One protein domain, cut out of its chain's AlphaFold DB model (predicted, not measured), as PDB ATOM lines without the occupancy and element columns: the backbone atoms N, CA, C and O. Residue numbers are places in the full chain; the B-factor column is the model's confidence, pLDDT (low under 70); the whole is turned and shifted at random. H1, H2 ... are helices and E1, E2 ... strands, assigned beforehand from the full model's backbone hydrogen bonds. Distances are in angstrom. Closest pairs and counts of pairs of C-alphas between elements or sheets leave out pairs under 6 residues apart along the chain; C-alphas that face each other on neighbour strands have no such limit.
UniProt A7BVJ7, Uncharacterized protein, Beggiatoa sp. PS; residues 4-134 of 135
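This is residues 4 to 134 of the 135 residues of an uncharacterized protein of Beggiatoa sp. PS (UniProt A7BVJ7). A twisted five-stranded sheet is sandwiched between two helices, with H1 over one face and the long H2 over the other. A hairpin, E1 and E2, packs on H1, and the far end of H2 runs past the sheet, so that residues 126 to 134 stick out as an arm. The printed part has 131 residues with two named helices and seven named strands, in the order E1, E2, E3, E4, H1, E5, E6, E7, H2. The larger sheet is mixed, in the order E3, E4, E5, E6, E7; E1 and E2 make a separate antiparallel pair, and the class is mixed, helices and strands. The whole is compact, with a radius of gyration of the C-alphas of 15.9 A and spans of 55 by 41 by 30 A.

E1, residues 4 to 10, and E2, residues 13 to 19, form an antiparallel hairpin; N 7 and O 15 are 2.9 A apart, within hydrogen-bond range. E3, residues 21 to 24, meets E2 only through their link. E3 forms a hairpin with E4, residues 33 to 40; N 23 and O 35 are 2.9 A apart. The closest C-alphas of E2 and E4 are those of Ala 19 and His 38, 6.0 A apart. H1, residues 50 to 64, comes closest to E1 at the C-alphas of Ala 60 and Val 7, 5.7 A apart. E4, H1 and E5, residues 71 to 77, make a strand-helix-strand unit, two parallel neighbour strands with a helix between them in the chain, and its crossover is right-handed. N 74 of E5 and O 36 of E4 are 2.8 A apart. E5, E6, residues 80 to 87, and E7, residues 90 to 93, form a meander, each strand the antiparallel neighbour of the one before. Between E5 and E6, N 73 and O 84 are within hydrogen-bond range at 2.8 A, and between E6 and E7, N 87 and O 90 are within hydrogen-bond range at 2.9 A. H1 is on the sheet at a height of 7.8 A, along the strands at 20 degrees to E5 on the local plane; its closest C-alphas to E5 are those of Met 58 and Ile 71, 6.1 A. H2, residues 104 to 132, is on the opposite face at a height of 9.9 A, along the strands at 14 degrees to E5 on the local plane. Its closest C-alphas to E4 are those of Ile 118 and Phe 34, 6.8 A. This gives three layers, helices on both faces of a sheet; H1 and H2 are apart. In both helices every O i to N i+4 pair is within hydrogen-bond range.

E1 begins at C-alpha 4, (169.553, 115.866, 122.384), and is 18.8 A long; E2 is 19.5 A. E3 is 10.0 A and E4 20.1 A long. H1 runs 21.5 A from C-alpha 50 at (157.704, 108.491, 112.711). E5 is 20.3 A, E6 23.2 A and E7 10.5 A long. H2 runs 42.9 A and ends at C-alpha 132, (193.440, 93.898, 125.691).

The C-alphas of Leu 44 and Ser 134, the two farthest apart, are 58.2 A from each other. Without residues 126 to 134, of which 126 to 132 belong to H2, the body spans 43 by 39 by 30 A. The printed part has no cut, and no link is long. Residues 97 to 98, in the link from E7 to H2, pair antiparallel with residues 80 to 81 of E6. The mean pLDDT of the printed part is 83.0; residues 4 to 19, 27 to 28, 42 to 48 and 133 to 134 are under 70.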
ATOM      1  N   ASP A   4     168.943 115.582 123.680       60.56
ATOM      2  CA  ASP A   4     169.553 115.866 122.384       60.56
ATOM      3  C   ASP A   4     170.556 114.763 122.017       60.56
ATOM      4  O   ASP A   4     171.538 114.524 122.732       60.56
ATOM      5  N   LEU A   5     170.342 114.128 120.867       61.91
ATOM      6  CA  LEU A   5     171.343 113.319 120.187       61.91
ATOM      7  C   LEU A   5     171.850 114.119 118.986       61.91
ATOM      8  O   LEU A   5     171.060 114.581 118.168       61.91
ATOM      9  N   SER A   6     173.165 114.283 118.841       61.75
ATOM     10  CA  SER A   6     173.731 114.845 117.611       61.75
ATOM     11  C   SER A   6     174.981 114.086 117.197       61.75
ATOM     12  O   SER A   6     175.876 113.882 118.016       61.75
ATOM     13  N   VAL A   7     175.063 113.707 115.924       63.94
ATOM     14  CA  VAL A   7     176.264 113.121 115.329       63.94
ATOM     15  C   VAL A   7     176.659 113.899 114.086       63.94
ATOM     16  O   VAL A   7     175.815 114.327 113.298       63.94
ATOM     17  N   GLN A   8     177.960 114.058 113.881       69.00
ATOM     18  CA  GLN A   8     178.497 114.470 112.594       69.00
ATOM     19  C   GLN A   8     178.784 113.214 111.768       69.00
ATOM     20  O   GLN A   8     179.579 112.374 112.185       69.00
ATOM     21  N   TYR A   9     178.113 113.062 110.626       56.94
ATOM     22  CA  TYR A   9     178.247 111.864 109.787       56.94
ATOM     23  C   TYR A   9     179.161 112.085 108.576       56.94
ATOM     24  O   TYR A   9     179.771 111.129 108.104       56.94
ATOM     25  N   GLU A  10     179.314 113.335 108.130       53.06
ATOM     26  CA  GLU A  10     180.276 113.772 107.113       53.06
ATOM     27  C   GLU A  10     180.794 115.181 107.448       53.06
ATOM     28  O   GLU A  10     180.254 115.881 108.314       53.06
ATOM     29  N   GLU A  11     181.851 115.622 106.763       57.62
ATOM     30  CA  GLU A  11     182.379 116.977 106.921       57.62
ATOM     31  C   GLU A  11     181.272 118.012 106.650       57.62
ATOM     32  O   GLU A  11     180.615 118.006 105.611       57.62
ATOM     33  N   GLY A  12     180.990 118.850 107.652       55.69
ATOM     34  CA  GLY A  12     179.898 119.827 107.615       55.69
ATOM     35  C   GLY A  12     178.467 119.279 107.747       55.69
ATOM     36  O   GLY A  12     177.547 120.089 107.850       55.69
ATOM     37  N   LYS A  13     178.234 117.956 107.795       41.50
ATOM     38  CA  LYS A  13     176.878 117.383 107.892       41.50
ATOM     39  C   LYS A  13     176.604 116.744 109.255       41.50
ATOM     40  O   LYS A  13     177.269 115.788 109.660       41.50
ATOM     41  N   ARG A  14     175.590 117.265 109.956       54.66
ATOM     42  CA  ARG A  14     175.130 116.767 111.264       54.66
ATOM     43  C   ARG A  14     173.721 116.193 111.164       54.66
ATOM     44  O   ARG A  14     172.848 116.821 110.572       54.66
ATOM     45  N   LEU A  15     173.514 115.029 111.768       55.28
ATOM     46  CA  LEU A  15     172.193 114.542 112.152       55.28
ATOM     47  C   LEU A  15     171.981 114.935 113.608       55.28
ATOM     48  O   LEU A  15     172.889 114.788 114.429       55.28
ATOM     49  N   TRP A  16     170.809 115.466 113.914       54.56
ATOM     50  CA  TRP A  16     170.419 115.791 115.275       54.56
ATOM     51  C   TRP A  16     168.940 115.476 115.461       54.56
ATOM     52  O   TRP A  16     168.166 115.568 114.508       54.56
ATOM     53  N   GLY A  17     168.577 115.080 116.672       57.69
ATOM     54  CA  GLY A  17     167.232 114.654 117.017       57.69
ATOM     55  C   GLY A  17     167.000 114.720 118.522       57.69
ATOM     56  O   GLY A  17     167.954 114.743 119.306       57.69
ATOM     57  N   ASN A  18     165.731 114.833 118.902       61.88
ATOM     58  CA  ASN A  18     165.293 114.846 120.290       61.88
ATOM     59  C   ASN A  18     164.543 113.547 120.558       61.88
ATOM     60  O   ASN A  18     163.397 113.396 120.136       61.88
ATOM     61  N   ALA A  19     165.194 112.636 121.279       66.00
ATOM     62  CA  ALA A  19     164.561 111.410 121.731       66.00
ATOM     63  C   ALA A  19     163.748 111.685 123.003       66.00
ATOM     64  O   ALA A  19     164.252 112.300 123.956       66.00
ATOM     65  N   ASP A  20     162.517 111.170 123.064       73.19
ATOM     66  CA  ASP A  20     161.695 111.231 124.282       73.19
ATOM     67  C   ASP A  20     162.296 110.368 125.399       73.19
ATOM     68  O   ASP A  20     162.221 110.705 126.589       73.19
ATOM     69  N   PHE A  21     162.930 109.257 125.012       82.50
ATOM     70  CA  PHE A  21     163.666 108.370 125.903       82.50
ATOM     71  C   PHE A  21     164.879 107.748 125.208       82.50
ATOM     72  O   PHE A  21     164.796 107.293 124.069       82.50
ATOM     73  N   LEU A  22     165.989 107.666 125.945       84.50
ATOM     74  CA  LEU A  22     167.267 107.149 125.471       84.50
ATOM     75  C   LEU A  22     167.920 106.266 126.537       84.50
ATOM     76  O   LEU A  22     168.093 106.693 127.681       84.50
ATOM     77  N   VAL A  23     168.353 105.068 126.146       83.69
ATOM     78  CA  VAL A  23     169.264 104.221 126.930       83.69
ATOM     79  C   VAL A  23     170.635 104.275 126.279       83.69
ATOM     80  O   VAL A  23     170.775 103.893 125.121       83.69
ATOM     81  N   ALA A  24     171.644 104.725 127.020       85.38
ATOM     82  CA  ALA A  24     173.016 104.834 126.539       85.38
ATOM     83  C   ALA A  24     174.026 104.524 127.652       85.38
ATOM     84  O   ALA A  24     173.700 104.631 128.837       85.38
ATOM     85  N   SER A  25     175.258 104.174 127.279       82.94
ATOM     86  CA  SER A  25     176.379 104.094 128.219       82.94
ATOM     87  C   SER A  25     176.825 105.494 128.674       82.94
ATOM     88  O   SER A  25     176.493 106.505 128.051       82.94
ATOM     89  N   GLY A  26     177.600 105.558 129.760       75.31
ATOM     90  CA  GLY A  26     178.102 106.809 130.341       75.31
ATOM     91  C   GLY A  26     177.459 107.152 131.687       75.31
ATOM     92  O   GLY A  26     176.401 106.646 132.044       75.31
ATOM     93  N   THR A  27     178.144 107.976 132.481       69.56
ATOM     94  CA  THR A  27     177.719 108.329 133.848       69.56
ATOM     95  C   THR A  27     177.063 109.704 133.916       69.56
ATOM     96  O   THR A  27     175.971 109.840 134.453       69.56
ATOM     97  N   GLN A  28     177.728 110.724 133.367       68.50
ATOM     98  CA  GLN A  28     177.253 112.115 133.378       68.50
ATOM     99  C   GLN A  28     176.622 112.538 132.045       68.50
ATOM    100  O   GLN A  28     175.686 113.333 132.031       68.50
ATOM    101  N   SER A  29     177.114 111.993 130.932       72.69
ATOM    102  CA  SER A  29     176.599 112.238 129.586       72.69
ATOM    103  C   SER A  29     176.487 110.925 128.802       72.69
ATOM    104  O   SER A  29     177.323 110.036 129.006       72.69
ATOM    105  N   PRO A  30     175.469 110.789 127.931       75.75
ATOM    106  CA  PRO A  30     175.310 109.613 127.083       75.75
ATOM    107  C   PRO A  30     176.475 109.513 126.090       75.75
ATOM    108  O   PRO A  30     176.886 110.522 125.515       75.75
ATOM    109  N   LYS A  31     177.015 108.303 125.908       80.88
ATOM    110  CA  LYS A  31     178.135 108.018 124.997       80.88
ATOM    111  C   LYS A  31     177.748 107.057 123.882       80.88
ATOM    112  O   LYS A  31     177.774 107.460 122.726       80.88
ATOM    113  N   GLU A  32     177.378 105.826 124.231       83.56
ATOM    114  CA  GLU A  32     177.006 104.784 123.262       83.56
ATOM    115  C   GLU A  32     175.517 104.473 123.417       83.56
ATOM    116  O   GLU A  32     175.125 103.848 124.408       83.56
ATOM    117  N   PRO A  33     174.652 104.962 122.515       85.44
ATOM    118  CA  PRO A  33     173.222 104.707 122.598       85.44
ATOM    119  C   PRO A  33     172.852 103.279 122.193       85.44
ATOM    120  O   PRO A  33     173.385 102.745 121.226       85.44
ATOM    121  N   PHE A  34     171.879 102.681 122.874       87.12
ATOM    122  CA  PHE A  34     171.411 101.317 122.609       87.12
ATOM    123  C   PHE A  34     169.929 101.240 122.238       87.12
ATOM    124  O   PHE A  34     169.552 100.405 121.415       87.12
ATOM    125  N   PHE A  35     169.092 102.071 122.872       86.69
ATOM    126  CA  PHE A  35     167.641 102.034 122.705       86.69
ATOM    127  C   PHE A  35     167.002 103.420 122.751       86.69
ATOM    128  O   PHE A  35     167.363 104.238 123.598       86.69
ATOM    129  N   PHE A  36     166.019 103.630 121.876       87.62
ATOM    130  CA  PHE A  36     165.283 104.881 121.689       87.62
ATOM    131  C   PHE A  36     163.780 104.636 121.818       87.62
ATOM    132  O   PHE A  36     163.286 103.621 121.327       87.62
ATOM    133  N   ILE A  37     163.044 105.564 122.432       82.62
ATOM    134  CA  ILE A  37     161.576 105.603 122.338       82.62
ATOM    135  C   ILE A  37     161.149 106.991 121.883       82.62
ATOM    136  O   ILE A  37     161.601 107.982 122.454       82.62
ATOM    137  N   HIS A  38     160.272 107.025 120.882       84.62
ATOM    138  CA  HIS A  38     159.669 108.239 120.339       84.62
ATOM    139  C   HIS A  38     158.149 108.193 120.496       84.62
ATOM    140  O   HIS A  38     157.498 107.274 119.999       84.62
ATOM    141  N   GLU A  39     157.560 109.185 121.154       78.06
ATOM    142  CA  GLU A  39     156.116 109.379 121.219       78.06
ATOM    143  C   GLU A  39     155.674 110.357 120.129       78.06
ATOM    144  O   GLU A  39     155.839 111.574 120.211       78.06
ATOM    145  N   TYR A  40     155.033 109.823 119.095       78.88
ATOM    146  CA  TYR A  40     154.536 110.635 118.005       78.88
ATOM    147  C   TYR A  40     153.150 111.210 118.321       78.88
ATOM    148  O   TYR A  40     152.125 110.514 118.317       78.88
ATOM    149  N   LYS A  41     153.102 112.528 118.539       70.00
ATOM    150  CA  LYS A  41     151.858 113.284 118.727       70.00
ATOM    151  C   LYS A  41     151.362 113.797 117.379       70.00
ATOM    152  O   LYS A  41     151.949 114.701 116.796       70.00
ATOM    153  N   LYS A  42     150.231 113.260 116.907       61.66
ATOM    154  CA  LYS A  42     149.503 113.748 115.719       61.66
ATOM    155  C   LYS A  42     148.896 115.139 115.975       61.66
ATOM    156  O   LYS A  42     147.679 115.272 116.068       61.66
ATOM    157  N   GLN A  43     149.701 116.185 116.131       53.84
ATOM    158  CA  GLN A  43     149.193 117.554 116.045       53.84
ATOM    159  C   GLN A  43     149.139 117.973 114.573       53.84
ATOM    160  O   GLN A  43     150.163 118.257 113.966       53.84
ATOM    161  N   LEU A  44     147.911 117.920 114.045       44.75
ATOM    162  CA  LEU A  44     147.264 118.583 112.898       44.75
ATOM    163  C   LEU A  44     148.009 119.007 111.615       44.75
ATOM    164  O   LEU A  44     147.295 119.246 110.653       44.75
ATOM    165  N   ASP A  45     149.338 119.074 111.517       46.38
ATOM    166  CA  ASP A  45     149.967 119.624 110.300       46.38
ATOM    167  C   ASP A  45     151.420 119.204 110.020       46.38
ATOM    168  O   ASP A  45     152.122 119.841 109.238       46.38
ATOM    169  N   THR A  46     151.910 118.113 110.612       45.16
ATOM    170  CA  THR A  46     153.224 117.579 110.219       45.16
ATOM    171  C   THR A  46     153.083 116.187 109.631       45.16
ATOM    172  O   THR A  46     152.810 115.214 110.323       45.16
ATOM    173  N   SER A  47     153.314 116.100 108.321       50.28
ATOM    174  CA  SER A  47     153.685 114.883 107.593       50.28
ATOM    175  C   SER A  47     155.043 114.355 108.095       50.28
ATOM    176  O   SER A  47     156.005 114.252 107.338       50.28
ATOM    177  N   ASN A  48     155.166 114.095 109.395       62.88
ATOM    178  CA  ASN A  48     156.369 113.528 109.978       62.88
ATOM    179  C   ASN A  48     156.212 112.014 109.985       62.88
ATOM    180  O   ASN A  48     155.358 111.490 110.692       62.88
ATOM    181  N   ASP A  49     157.018 111.347 109.163       84.06
ATOM    182  CA  ASP A  49     157.187 109.897 109.137       84.06
ATOM    183  C   ASP A  49     157.874 109.449 110.445       84.06
ATOM    184  O   ASP A  49     159.075 109.694 110.607       84.06
ATOM    185  N   PRO A  50     157.145 108.839 111.405       86.62
ATOM    186  CA  PRO A  50     157.704 108.491 112.711       86.62
ATOM    187  C   PRO A  50     158.819 107.448 112.600       86.62
ATOM    188  O   PRO A  50     159.801 107.511 113.338       86.62
ATOM    189  N   LEU A  51     158.693 106.524 111.640       90.00
ATOM    190  CA  LEU A  51     159.714 105.526 111.356       90.00
ATOM    191  C   LEU A  51     160.962 106.196 110.775       90.00
ATOM    192  O   LEU A  51     162.067 105.933 111.243       90.00
ATOM    193  N   GLY A  52     160.795 107.095 109.804       89.06
ATOM    194  CA  GLY A  52     161.901 107.842 109.203       89.06
ATOM    195  C   GLY A  52     162.704 108.657 110.223       89.06
ATOM    196  O   GLY A  52     163.935 108.654 110.185       89.06
ATOM    197  N   GLN A  53     162.025 109.305 111.175       85.94
ATOM    198  CA  GLN A  53     162.683 110.030 112.267       85.94
ATOM    199  C   GLN A  53     163.469 109.101 113.189       85.94
ATOM    200  O   GLN A  53     164.650 109.342 113.433       85.94
ATOM    201  N   LEU A  54     162.836 108.018 113.648       90.62
ATOM    202  CA  LEU A  54     163.494 107.028 114.493       90.62
ATOM    203  C   LEU A  54     164.728 106.438 113.789       90.62
ATOM    204  O   LEU A  54     165.805 106.373 114.376       90.62
ATOM    205  N   LEU A  55     164.607 106.061 112.513       92.19
ATOM    206  CA  LEU A  55     165.715 105.503 111.735       92.19
ATOM    207  C   LEU A  55     166.878 106.490 111.581       92.19
ATOM    208  O   LEU A  55     168.031 106.068 111.658       92.19
ATOM    209  N   ALA A  56     166.612 107.787 111.403       90.06
ATOM    210  CA  ALA A  56     167.668 108.796 111.327       90.06
ATOM    211  C   ALA A  56     168.514 108.837 112.614       90.06
ATOM    212  O   ALA A  56     169.745 108.904 112.551       90.06
ATOM    213  N   GLU A  57     167.872 108.733 113.777       87.38
ATOM    214  CA  GLU A  57     168.563 108.682 115.069       87.38
ATOM    215  C   GLU A  57     169.278 107.353 115.301       87.38
ATOM    216  O   GLU A  57     170.420 107.335 115.764       87.38
ATOM    217  N   MET A  58     168.664 106.236 114.910       92.25
ATOM    218  CA  MET A  58     169.290 104.920 115.011       92.25
ATOM    219  C   MET A  58     170.546 104.821 114.132       92.25
ATOM    220  O   MET A  58     171.550 104.263 114.571       92.25
ATOM    221  N   VAL A  59     170.543 105.410 112.930       92.50
ATOM    222  CA  VAL A  59     171.736 105.503 112.067       92.50
ATOM    223  C   VAL A  59     172.813 106.370 112.721       92.50
ATOM    224  O   VAL A  59     173.995 106.012 112.710       92.50
ATOM    225  N   ALA A  60     172.426 107.488 113.340       88.62
ATOM    226  CA  ALA A  60     173.363 108.333 114.070       88.62
ATOM    227  C   ALA A  60     174.018 107.588 115.247       88.62
ATOM    228  O   ALA A  60     175.238 107.648 115.424       88.62
ATOM    229  N   ALA A  61     173.225 106.834 116.005       88.75
ATOM    230  CA  ALA A  61     173.678 105.981 117.097       88.75
ATOM    231  C   ALA A  61     174.602 104.855 116.623       88.75
ATOM    232  O   ALA A  61     175.665 104.641 117.198       88.75
ATOM    233  N   GLN A  62     174.244 104.175 115.533       91.31
ATOM    234  CA  GLN A  62     175.062 103.120 114.940       91.31
ATOM    235  C   GLN A  62     176.445 103.650 114.541       91.31
ATOM    236  O   GLN A  62     177.464 102.997 114.786       91.31
ATOM    237  N   LYS A  63     176.496 104.867 113.983       89.12
ATOM    238  CA  LYS A  63     177.754 105.537 113.649       89.12
ATOM    239  C   LYS A  63     178.582 105.861 114.896       89.12
ATOM    240  O   LYS A  63     179.788 105.619 114.867       89.12
ATOM    241  N   LEU A  64     177.953 106.367 115.961       87.44
ATOM    242  CA  LEU A  64     178.601 106.644 117.252       87.44
ATOM    243  C   LEU A  64     179.167 105.378 117.905       87.44
ATOM    244  O   LEU A  64     180.273 105.407 118.429       87.44
ATOM    245  N   ASN A  65     178.455 104.257 117.803       87.69
ATOM    246  CA  ASN A  65     178.873 102.975 118.372       87.69
ATOM    247  C   ASN A  65     179.840 102.200 117.468       87.69
ATOM    248  O   ASN A  65     180.110 101.023 117.717       87.69
ATOM    249  N   HIS A  66     180.317 102.814 116.381       88.38
ATOM    250  CA  HIS A  66     181.194 102.182 115.397       88.38
ATOM    251  C   HIS A  66     180.645 100.861 114.825       88.38
ATOM    252  O   HIS A  66     181.419  99.979 114.473       88.38
ATOM    253  N   HIS A  67     179.318 100.735 114.691       82.38
ATOM    254  CA  HIS A  67     178.638  99.542 114.159       82.38
ATOM    255  C   HIS A  67     178.944  98.249 114.942       82.38
ATOM    256  O   HIS A  67     178.895  97.156 114.388       82.38
ATOM    257  N   SER A  68     179.270  98.360 116.232       85.06
ATOM    258  CA  SER A  68     179.661  97.213 117.065       85.06
ATOM    259  C   SER A  68     178.513  96.249 117.391       85.06
ATOM    260  O   SER A  68     178.767  95.098 117.741       85.06
ATOM    261  N   HIS A  69     177.261  96.697 117.281       91.94
ATOM    262  CA  HIS A  69     176.061  95.898 117.526       91.94
ATOM    263  C   HIS A  69     174.824  96.544 116.866       91.94
ATOM    264  O   HIS A  69     174.863  97.734 116.530       91.94
ATOM    265  N   PRO A  70     173.704  95.804 116.721       94.94
ATOM    266  CA  PRO A  70     172.433  96.375 116.287       94.94
ATOM    267  C   PRO A  70     171.937  97.484 117.221       94.94
ATOM    268  O   PRO A  70     172.174  97.449 118.433       94.94
ATOM    269  N   ILE A  71     171.209  98.447 116.660       95.50
ATOM    270  CA  ILE A  71     170.501  99.483 117.415       95.50
ATOM    271  C   ILE A  71     169.031  99.094 117.512       95.50
ATOM    272  O   ILE A  71     168.424  98.651 116.536       95.50
ATOM    273  N   TYR A  72     168.453  99.275 118.694       96.25
ATOM    274  CA  TYR A  72     167.059  98.955 118.973       96.25
ATOM    275  C   TYR A  72     166.268 100.253 119.150       96.25
ATOM    276  O   TYR A  72     166.793 101.253 119.630       96.25
ATOM    277  N   GLY A  73     164.996 100.257 118.782       94.94
ATOM    278  CA  GLY A  73     164.152 101.436 118.918       94.94
ATOM    279  C   GLY A  73     162.682 101.077 119.014       94.94
ATOM    280  O   GLY A  73     162.274  99.956 118.708       94.94
ATOM    281  N   ALA A  74     161.882 102.037 119.450       95.56
ATOM    282  CA  ALA A  74     160.440 101.973 119.365       95.56
ATOM    283  C   ALA A  74     159.865 103.351 119.045       95.56
ATOM    284  O   ALA A  74     160.366 104.370 119.521       95.56
ATOM    285  N   TYR A  75     158.777 103.383 118.286       93.38
ATOM    286  CA  TYR A  75     157.948 104.575 118.171       93.38
ATOM    287  C   TYR A  75     156.505 104.256 118.557       93.38
ATOM    288  O   TYR A  75     156.030 103.124 118.433       93.38
ATOM    289  N   ILE A  76     155.813 105.265 119.076       92.19
ATOM    290  CA  ILE A  76     154.477 105.144 119.648       92.19
ATOM    291  C   ILE A  76     153.551 106.103 118.914       92.19
ATOM    292  O   ILE A  76     153.806 107.302 118.863       92.19
ATOM    293  N   ILE A  77     152.444 105.586 118.381       90.69
ATOM    294  CA  ILE A  77     151.367 106.394 117.803       90.69
ATOM    295  C   ILE A  77     150.111 106.195 118.649       90.69
ATOM    296  O   ILE A  77     149.377 105.213 118.505       90.69
ATOM    297  N   GLY A  78     149.846 107.146 119.545       89.25
ATOM    298  CA  GLY A  78     148.765 107.025 120.521       89.25
ATOM    299  C   GLY A  78     148.994 105.828 121.447       89.25
ATOM    300  O   GLY A  78     149.833 105.884 122.334       89.25
ATOM    301  N   ARG A  79     148.245 104.740 121.244       91.44
ATOM    302  CA  ARG A  79     148.370 103.492 122.025       91.44
ATOM    303  C   ARG A  79     149.135 102.376 121.318       91.44
ATOM    304  O   ARG A  79     149.341 101.325 121.916       91.44
ATOM    305  N   HIS A  80     149.499 102.584 120.057       95.19
ATOM    306  CA  HIS A  80     150.155 101.574 119.239       95.19
ATOM    307  C   HIS A  80     151.666 101.719 119.337       95.19
ATOM    308  O   HIS A  80     152.198 102.785 119.029       95.19
ATOM    309  N   TRP A  81     152.329 100.650 119.766       96.44
ATOM    310  CA  TRP A  81     153.780 100.550 119.854       96.44
ATOM    311  C   TRP A  81     154.322  99.765 118.668       96.44
ATOM    312  O   TRP A  81     153.805  98.695 118.345       96.44
ATOM    313  N   TYR A  82     155.384 100.282 118.068       97.06
ATOM    314  CA  TYR A  82     156.104  99.664 116.964       97.06
ATOM    315  C   TYR A  82     157.562  99.542 117.374       97.06
ATOM    316  O   TYR A  82     158.172 100.534 117.772       97.06
ATOM    317  N   PHE A  83     158.114  98.337 117.309       97.75
ATOM    318  CA  PHE A  83     159.506  98.072 117.655       97.75
ATOM    319  C   PHE A  83     160.337  97.929 116.387       97.75
ATOM    320  O   PHE A  83     159.921  97.265 115.438       97.75
ATOM    321  N   VAL A  84     161.516  98.542 116.390       97.69
ATOM    322  CA  VAL A  84     162.419  98.605 115.243       97.69
ATOM    323  C   VAL A  84     163.799  98.105 115.647       97.69
ATOM    324  O   VAL A  84     164.308  98.421 116.724       97.69
ATOM    325  N   ILE A  85     164.415  97.323 114.768       97.38
ATOM    326  CA  ILE A  85     165.809  96.892 114.882       97.38
ATOM    327  C   ILE A  85     166.537  97.401 113.645       97.38
ATOM    328  O   ILE A  85     166.087  97.130 112.534       97.38
ATOM    329  N   LEU A  86     167.647  98.112 113.837       96.94
ATOM    330  CA  LEU A  86     168.577  98.506 112.781       96.94
ATOM    331  C   LEU A  86     169.863  97.698 112.942       96.94
ATOM    332  O   LEU A  86     170.573  97.844 113.938       96.94
ATOM    333  N   ASP A  87     170.180  96.885 111.943       95.38
ATOM    334  CA  ASP A  87     171.416  96.118 111.879       95.38
ATOM    335  C   ASP A  87     172.116  96.373 110.543       95.38
ATOM    336  O   ASP A  87     171.574  96.117 109.465       95.38
ATOM    337  N   ASN A  88     173.331  96.913 110.614       92.56
ATOM    338  CA  ASN A  88     174.065  97.421 109.460       92.56
ATOM    339  C   ASN A  88     173.184  98.348 108.600       92.56
ATOM    340  O   ASN A  88     172.724  99.383 109.076       92.56
ATOM    341  N   THR A  89     172.932  97.973 107.346       92.88
ATOM    342  CA  THR A  89     172.138  98.739 106.375       92.88
ATOM    343  C   THR A  89     170.699  98.238 106.243       92.88
ATOM    344  O   THR A  89     170.010  98.589 105.285       92.88
ATOM    345  N   SER A  90     170.249  97.355 107.132       96.06
ATOM    346  CA  SER A  90     168.922  96.747 107.086       96.06
ATOM    347  C   SER A  90     168.170  97.013 108.378       96.06
ATOM    348  O   SER A  90     168.751  97.029 109.460       96.06
ATOM    349  N   TYR A  91     166.861  97.214 108.268       97.44
ATOM    350  CA  TYR A  91     165.998  97.350 109.430       97.44
ATOM    351  C   TYR A  91     164.785  96.432 109.322       97.44
ATOM    352  O   TYR A  91     164.371  96.049 108.225       97.44
ATOM    353  N   ALA A  92     164.225  96.089 110.476       97.44
ATOM    354  CA  ALA A  92     162.956  95.391 110.597       97.44
ATOM    355  C   ALA A  92     162.044  96.160 111.551       97.44
ATOM    356  O   ALA A  92     162.506  96.673 112.570       97.44
ATOM    357  N   GLU A  93     160.759  96.213 111.222       97.38
ATOM    358  CA  GLU A  93     159.707  96.834 112.021       97.38
ATOM    359  C   GLU A  93     158.681  95.763 112.417       97.38
ATOM    360  O   GLU A  93     158.328  94.892 111.616       97.38
ATOM    361  N   SER A  94     158.214  95.803 113.663       97.75
ATOM    362  CA  SER A  94     157.127  94.943 114.121       97.75
ATOM    363  C   SER A  94     155.761  95.425 113.628       97.75
ATOM    364  O   SER A  94     155.553  96.597 113.328       97.75
ATOM    365  N   LEU A  95     154.765  94.542 113.685       96.94
ATOM    366  CA  LEU A  95     153.376  95.003 113.712       96.94
ATOM    367  C   LEU A  95     153.111  95.852 114.968       96.94
ATOM    368  O   LEU A  95     153.876  95.817 115.938       96.94
ATOM    369  N   ALA A  96     152.012  96.604 114.935       96.88
ATOM    370  CA  ALA A  96     151.558  97.406 116.062       96.88
ATOM    371  C   ALA A  96     151.128  96.525 117.245       96.88
ATOM    372  O   ALA A  96     150.324  95.615 117.058       96.88
ATOM    373  N   TYR A  97     151.567  96.875 118.454       97.69
ATOM    374  CA  TYR A  97     151.045  96.339 119.714       97.69
ATOM    375  C   TYR A  97     150.135  97.373 120.385       97.69
ATOM    376  O   TYR A  97     150.546  98.520 120.577       97.69
ATOM    377  N   ASP A  98     148.903  97.009 120.746       96.62
ATOM    378  CA  ASP A  98     147.952  97.910 121.403       96.62
ATOM    379  C   ASP A  98     148.090  97.866 122.935       96.62
ATOM    380  O   ASP A  98     147.664  96.929 123.615       96.62
ATOM    381  N   ALA A  99     148.612  98.954 123.504       94.81
ATOM    382  CA  ALA A  99     148.810  99.108 124.944       94.81
ATOM    383  C   ALA A  99     147.507  99.140 125.773       94.81
ATOM    384  O   ALA A  99     147.559  99.113 127.001       94.81
ATOM    385  N   THR A 100     146.330  99.202 125.140       93.25
ATOM    386  CA  THR A 100     145.019  99.136 125.817       93.25
ATOM    387  C   THR A 100     144.432  97.726 125.868       93.25
ATOM    388  O   THR A 100     143.313  97.536 126.357       93.25
ATOM    389  N   LYS A 101     145.155  96.734 125.340       94.25
ATOM    390  CA  LYS A 101     144.739  95.333 125.240       94.25
ATOM    391  C   LYS A 101     145.687  94.429 126.024       94.25
ATOM    392  O   LYS A 101     146.557  94.899 126.750       94.25
ATOM    393  N   ALA A 102     145.491  93.120 125.884       95.06
ATOM    394  CA  ALA A 102     146.375  92.120 126.477       95.06
ATOM    395  C   ALA A 102     147.834  92.283 126.007       95.06
ATOM    396  O   ALA A 102     148.734  92.047 126.802       95.06
ATOM    397  N   GLU A 103     148.036  92.817 124.793       97.19
ATOM    398  CA  GLU A 103     149.340  93.103 124.166       97.19
ATOM    399  C   GLU A 103     150.268  94.003 125.005       97.19
ATOM    400  O   GLU A 103     151.472  94.078 124.753       97.19
ATOM    401  N   ILE A 104     149.749  94.666 126.046       96.56
ATOM    402  CA  ILE A 104     150.573  95.366 127.037       96.56
ATOM    403  C   ILE A 104     151.599  94.440 127.704       96.56
ATOM    404  O   ILE A 104     152.699  94.882 128.044       96.56
ATOM    405  N   THR A 105     151.286  93.152 127.879       96.62
ATOM    406  CA  THR A 105     152.229  92.196 128.471       96.62
ATOM    407  C   THR A 105     153.390  91.879 127.536       96.62
ATOM    408  O   THR A 105     154.529  91.744 127.986       96.62
ATOM    409  N   GLU A 106     153.132  91.850 126.236       97.69
ATOM    410  CA  GLU A 106     154.093  91.656 125.161       97.69
ATOM    411  C   GLU A 106     155.001  92.878 125.049       97.69
ATOM    412  O   GLU A 106     156.218  92.714 125.025       97.69
ATOM    413  N   ILE A 107     154.446  94.094 125.118       96.75
ATOM    414  CA  ILE A 107     155.224  95.345 125.181       96.75
ATOM    415  C   ILE A 107     156.204  95.302 126.364       96.75
ATOM    416  O   ILE A 107     157.405  95.515 126.190       96.75
ATOM    417  N   VAL A 108     155.723  94.974 127.570       95.50
ATOM    418  CA  VAL A 108     156.578  94.868 128.768       95.50
ATOM    419  C   VAL A 108     157.629  93.770 128.605       95.50
ATOM    420  O   VAL A 108     158.780  93.951 129.012       95.50
ATOM    421  N   SER A 109     157.258  92.637 128.009       97.25
ATOM    422  CA  SER A 109     158.182  91.541 127.732       97.25
ATOM    423  C   SER A 109     159.298  91.988 126.792       97.25
ATOM    424  O   SER A 109     160.467  91.798 127.126       97.25
ATOM    425  N   ILE A 110     158.971  92.637 125.671       97.00
ATOM    426  CA  ILE A 110     159.952  93.143 124.703       97.00
ATOM    427  C   ILE A 110     160.913  94.108 125.396       97.00
ATOM    428  O   ILE A 110     162.118  93.884 125.357       97.00
ATOM    429  N   LEU A 111     160.403  95.100 126.133       94.88
ATOM    430  CA  LEU A 111     161.240  96.067 126.857       94.88
ATOM    431  C   LEU A 111     162.196  95.391 127.857       94.88
ATOM    432  O   LEU A 111     163.369  95.758 127.954       94.88
ATOM    433  N   ARG A 112     161.723  94.374 128.591       94.50
ATOM    434  CA  ARG A 112     162.565  93.606 129.523       94.50
ATOM    435  C   ARG A 112     163.640  92.800 128.800       94.50
ATOM    436  O   ARG A 112     164.777  92.780 129.267       94.50
ATOM    437  N   HIS A 113     163.302  92.162 127.684       95.94
ATOM    438  CA  HIS A 113     164.271  91.413 126.886       95.94
ATOM    439  C   HIS A 113     165.307  92.345 126.250       95.94
ATOM    440  O   HIS A 113     166.497  92.048 126.317       95.94
ATOM    441  N   THR A 114     164.896  93.506 125.729       93.88
ATOM    442  CA  THR A 114     165.810  94.533 125.212       93.88
ATOM    443  C   THR A 114     166.806  94.970 126.282       93.88
ATOM    444  O   THR A 114     167.999  95.031 126.005       93.88
ATOM    445  N   LYS A 115     166.367  95.180 127.532       92.00
ATOM    446  CA  LYS A 115     167.291  95.454 128.644       92.00
ATOM    447  C   LYS A 115     168.329  94.338 128.813       92.00
ATOM    448  O   LYS A 115     169.511  94.632 128.943       92.00
ATOM    449  N   THR A 116     167.905  93.074 128.817       95.50
ATOM    450  CA  THR A 116     168.829  91.935 128.952       95.50
ATOM    451  C   THR A 116     169.850  91.888 127.817       95.50
ATOM    452  O   THR A 116     171.026  91.652 128.082       95.50
ATOM    453  N   ILE A 117     169.431  92.159 126.579       94.88
ATOM    454  CA  ILE A 117     170.333  92.245 125.423       94.88
ATOM    455  C   ILE A 117     171.368  93.361 125.631       94.88
ATOM    456  O   ILE A 117     172.561  93.139 125.450       94.88
ATOM    457  N   ILE A 118     170.936  94.544 126.074       92.25
ATOM    458  CA  ILE A 118     171.834  95.677 126.348       92.25
ATOM    459  C   ILE A 118     172.848  95.327 127.443       92.25
ATOM    460  O   ILE A 118     174.040  95.585 127.285       92.25
ATOM    461  N   ASP A 119     172.404  94.687 128.528       91.94
ATOM    462  CA  ASP A 119     173.293  94.247 129.607       91.94
ATOM    463  C   ASP A 119     174.375  93.276 129.084       91.94
ATOM    464  O   ASP A 119     175.537  93.366 129.488       91.94
ATOM    465  N   GLN A 120     174.019  92.375 128.161       93.38
ATOM    466  CA  GLN A 120     174.954  91.436 127.525       93.38
ATOM    467  C   GLN A 120     175.960  92.140 126.605       93.38
ATOM    468  O   GLN A 120     177.147  91.797 126.629       93.38
ATOM    469  N   ILE A 121     175.515  93.135 125.832       91.06
ATOM    470  CA  ILE A 121     176.392  93.959 124.986       91.06
ATOM    471  C   ILE A 121     177.440  94.656 125.862       91.06
ATOM    472  O   ILE A 121     178.637  94.534 125.609       91.06
ATOM    473  N   ILE A 122     177.015  95.298 126.955       88.62
ATOM    474  CA  ILE A 122     177.915  96.015 127.873       88.62
ATOM    475  C   ILE A 122     178.941  95.066 128.515       88.62
ATOM    476  O   ILE A 122     180.128  95.392 128.597       88.62
ATOM    477  N   GLN A 123     178.508  93.886 128.969       89.94
ATOM    478  CA  GLN A 123     179.404  92.888 129.567       89.94
ATOM    479  C   GLN A 123     180.444  92.366 128.567       89.94
ATOM    480  O   GLN A 123     181.617  92.205 128.922       89.94
ATOM    481  N   SER A 124     180.034  92.146 127.318       86.94
ATOM    482  CA  SER A 124     180.925  91.689 126.247       86.94
ATOM    483  C   SER A 124     181.998  92.734 125.935       86.94
ATOM    484  O   SER A 124     183.185  92.403 125.894       86.94
ATOM    485  N   SER A 125     181.614  94.012 125.830       83.00
ATOM    486  CA  SER A 125     182.553  95.123 125.615       83.00
ATOM    487  C   SER A 125     183.563  95.268 126.756       83.00
ATOM    488  O   SER A 125     184.749  95.496 126.514       83.00
ATOM    489  N   LYS A 126     183.128  95.089 128.011       79.00
ATOM    490  CA  LYS A 126     184.021  95.156 129.177       79.00
ATOM    491  C   LYS A 126     185.059  94.030 129.172       79.00
ATOM    492  O   LYS A 126     186.245  94.294 129.334       79.00
ATOM    493  N   THR A 127     184.619  92.799 128.914       78.50
ATOM    494  CA  THR A 127     185.492  91.612 128.880       78.50
ATOM    495  C   THR A 127     186.585  91.740 127.813       78.50
ATOM    496  O   THR A 127     187.744  91.388 128.046       78.50
ATOM    497  N   MET A 128     186.242  92.291 126.646       74.25
ATOM    498  CA  MET A 128     187.195  92.541 125.563       74.25
ATOM    499  C   MET A 128     188.259  93.581 125.952       74.25
ATOM    500  O   MET A 128     189.448  93.352 125.727       74.25
ATOM    501  N   ASN A 129     187.854  94.684 126.585       74.94
ATOM    502  CA  ASN A 129     188.782  95.728 127.033       74.94
ATOM    503  C   ASN A 129     189.736  95.239 128.135       74.94
ATOM    504  O   ASN A 129     190.925  95.563 128.101       74.94
ATOM    505  N   ASP A 130     189.240  94.432 129.077       74.44
ATOM    506  CA  ASP A 130     190.063  93.857 130.149       74.44
ATOM    507  C   ASP A 130     191.130  92.902 129.580       74.44
ATOM    508  O   ASP A 130     192.283  92.928 130.009       74.44
ATOM    509  N   THR A 131     190.783  92.121 128.550       73.69
ATOM    510  CA  THR A 131     191.721  91.212 127.867       73.69
ATOM    511  C   THR A 131     192.832  91.988 127.151       73.69
ATOM    512  O   THR A 131     194.009  91.680 127.329       73.69
ATOM    513  N   LEU A 132     192.479  93.037 126.396       71.12
ATOM    514  CA  LEU A 132     193.440  93.898 125.691       71.12
ATOM    515  C   LEU A 132     194.364  94.679 126.636       71.12
ATOM    516  O   LEU A 132     195.500  94.949 126.272       71.12
ATOM    517  N   SER A 133     193.901  95.022 127.841       68.62
ATOM    518  CA  SER A 133     194.706  95.754 128.836       68.62
ATOM    519  C   SER A 133     195.695  94.864 129.604       68.62
ATOM    520  O   SER A 133     196.517  95.378 130.359       68.62
ATOM    521  N   SER A 134     195.584  93.540 129.457       68.81
ATOM    522  CA  SER A 134     196.414  92.541 130.150       68.81
ATOM    523  C   SER A 134     197.548  91.954 129.295       68.81
ATOM    524  O   SER A 134     198.320  91.135 129.797       68.81
TER     525      SER A 134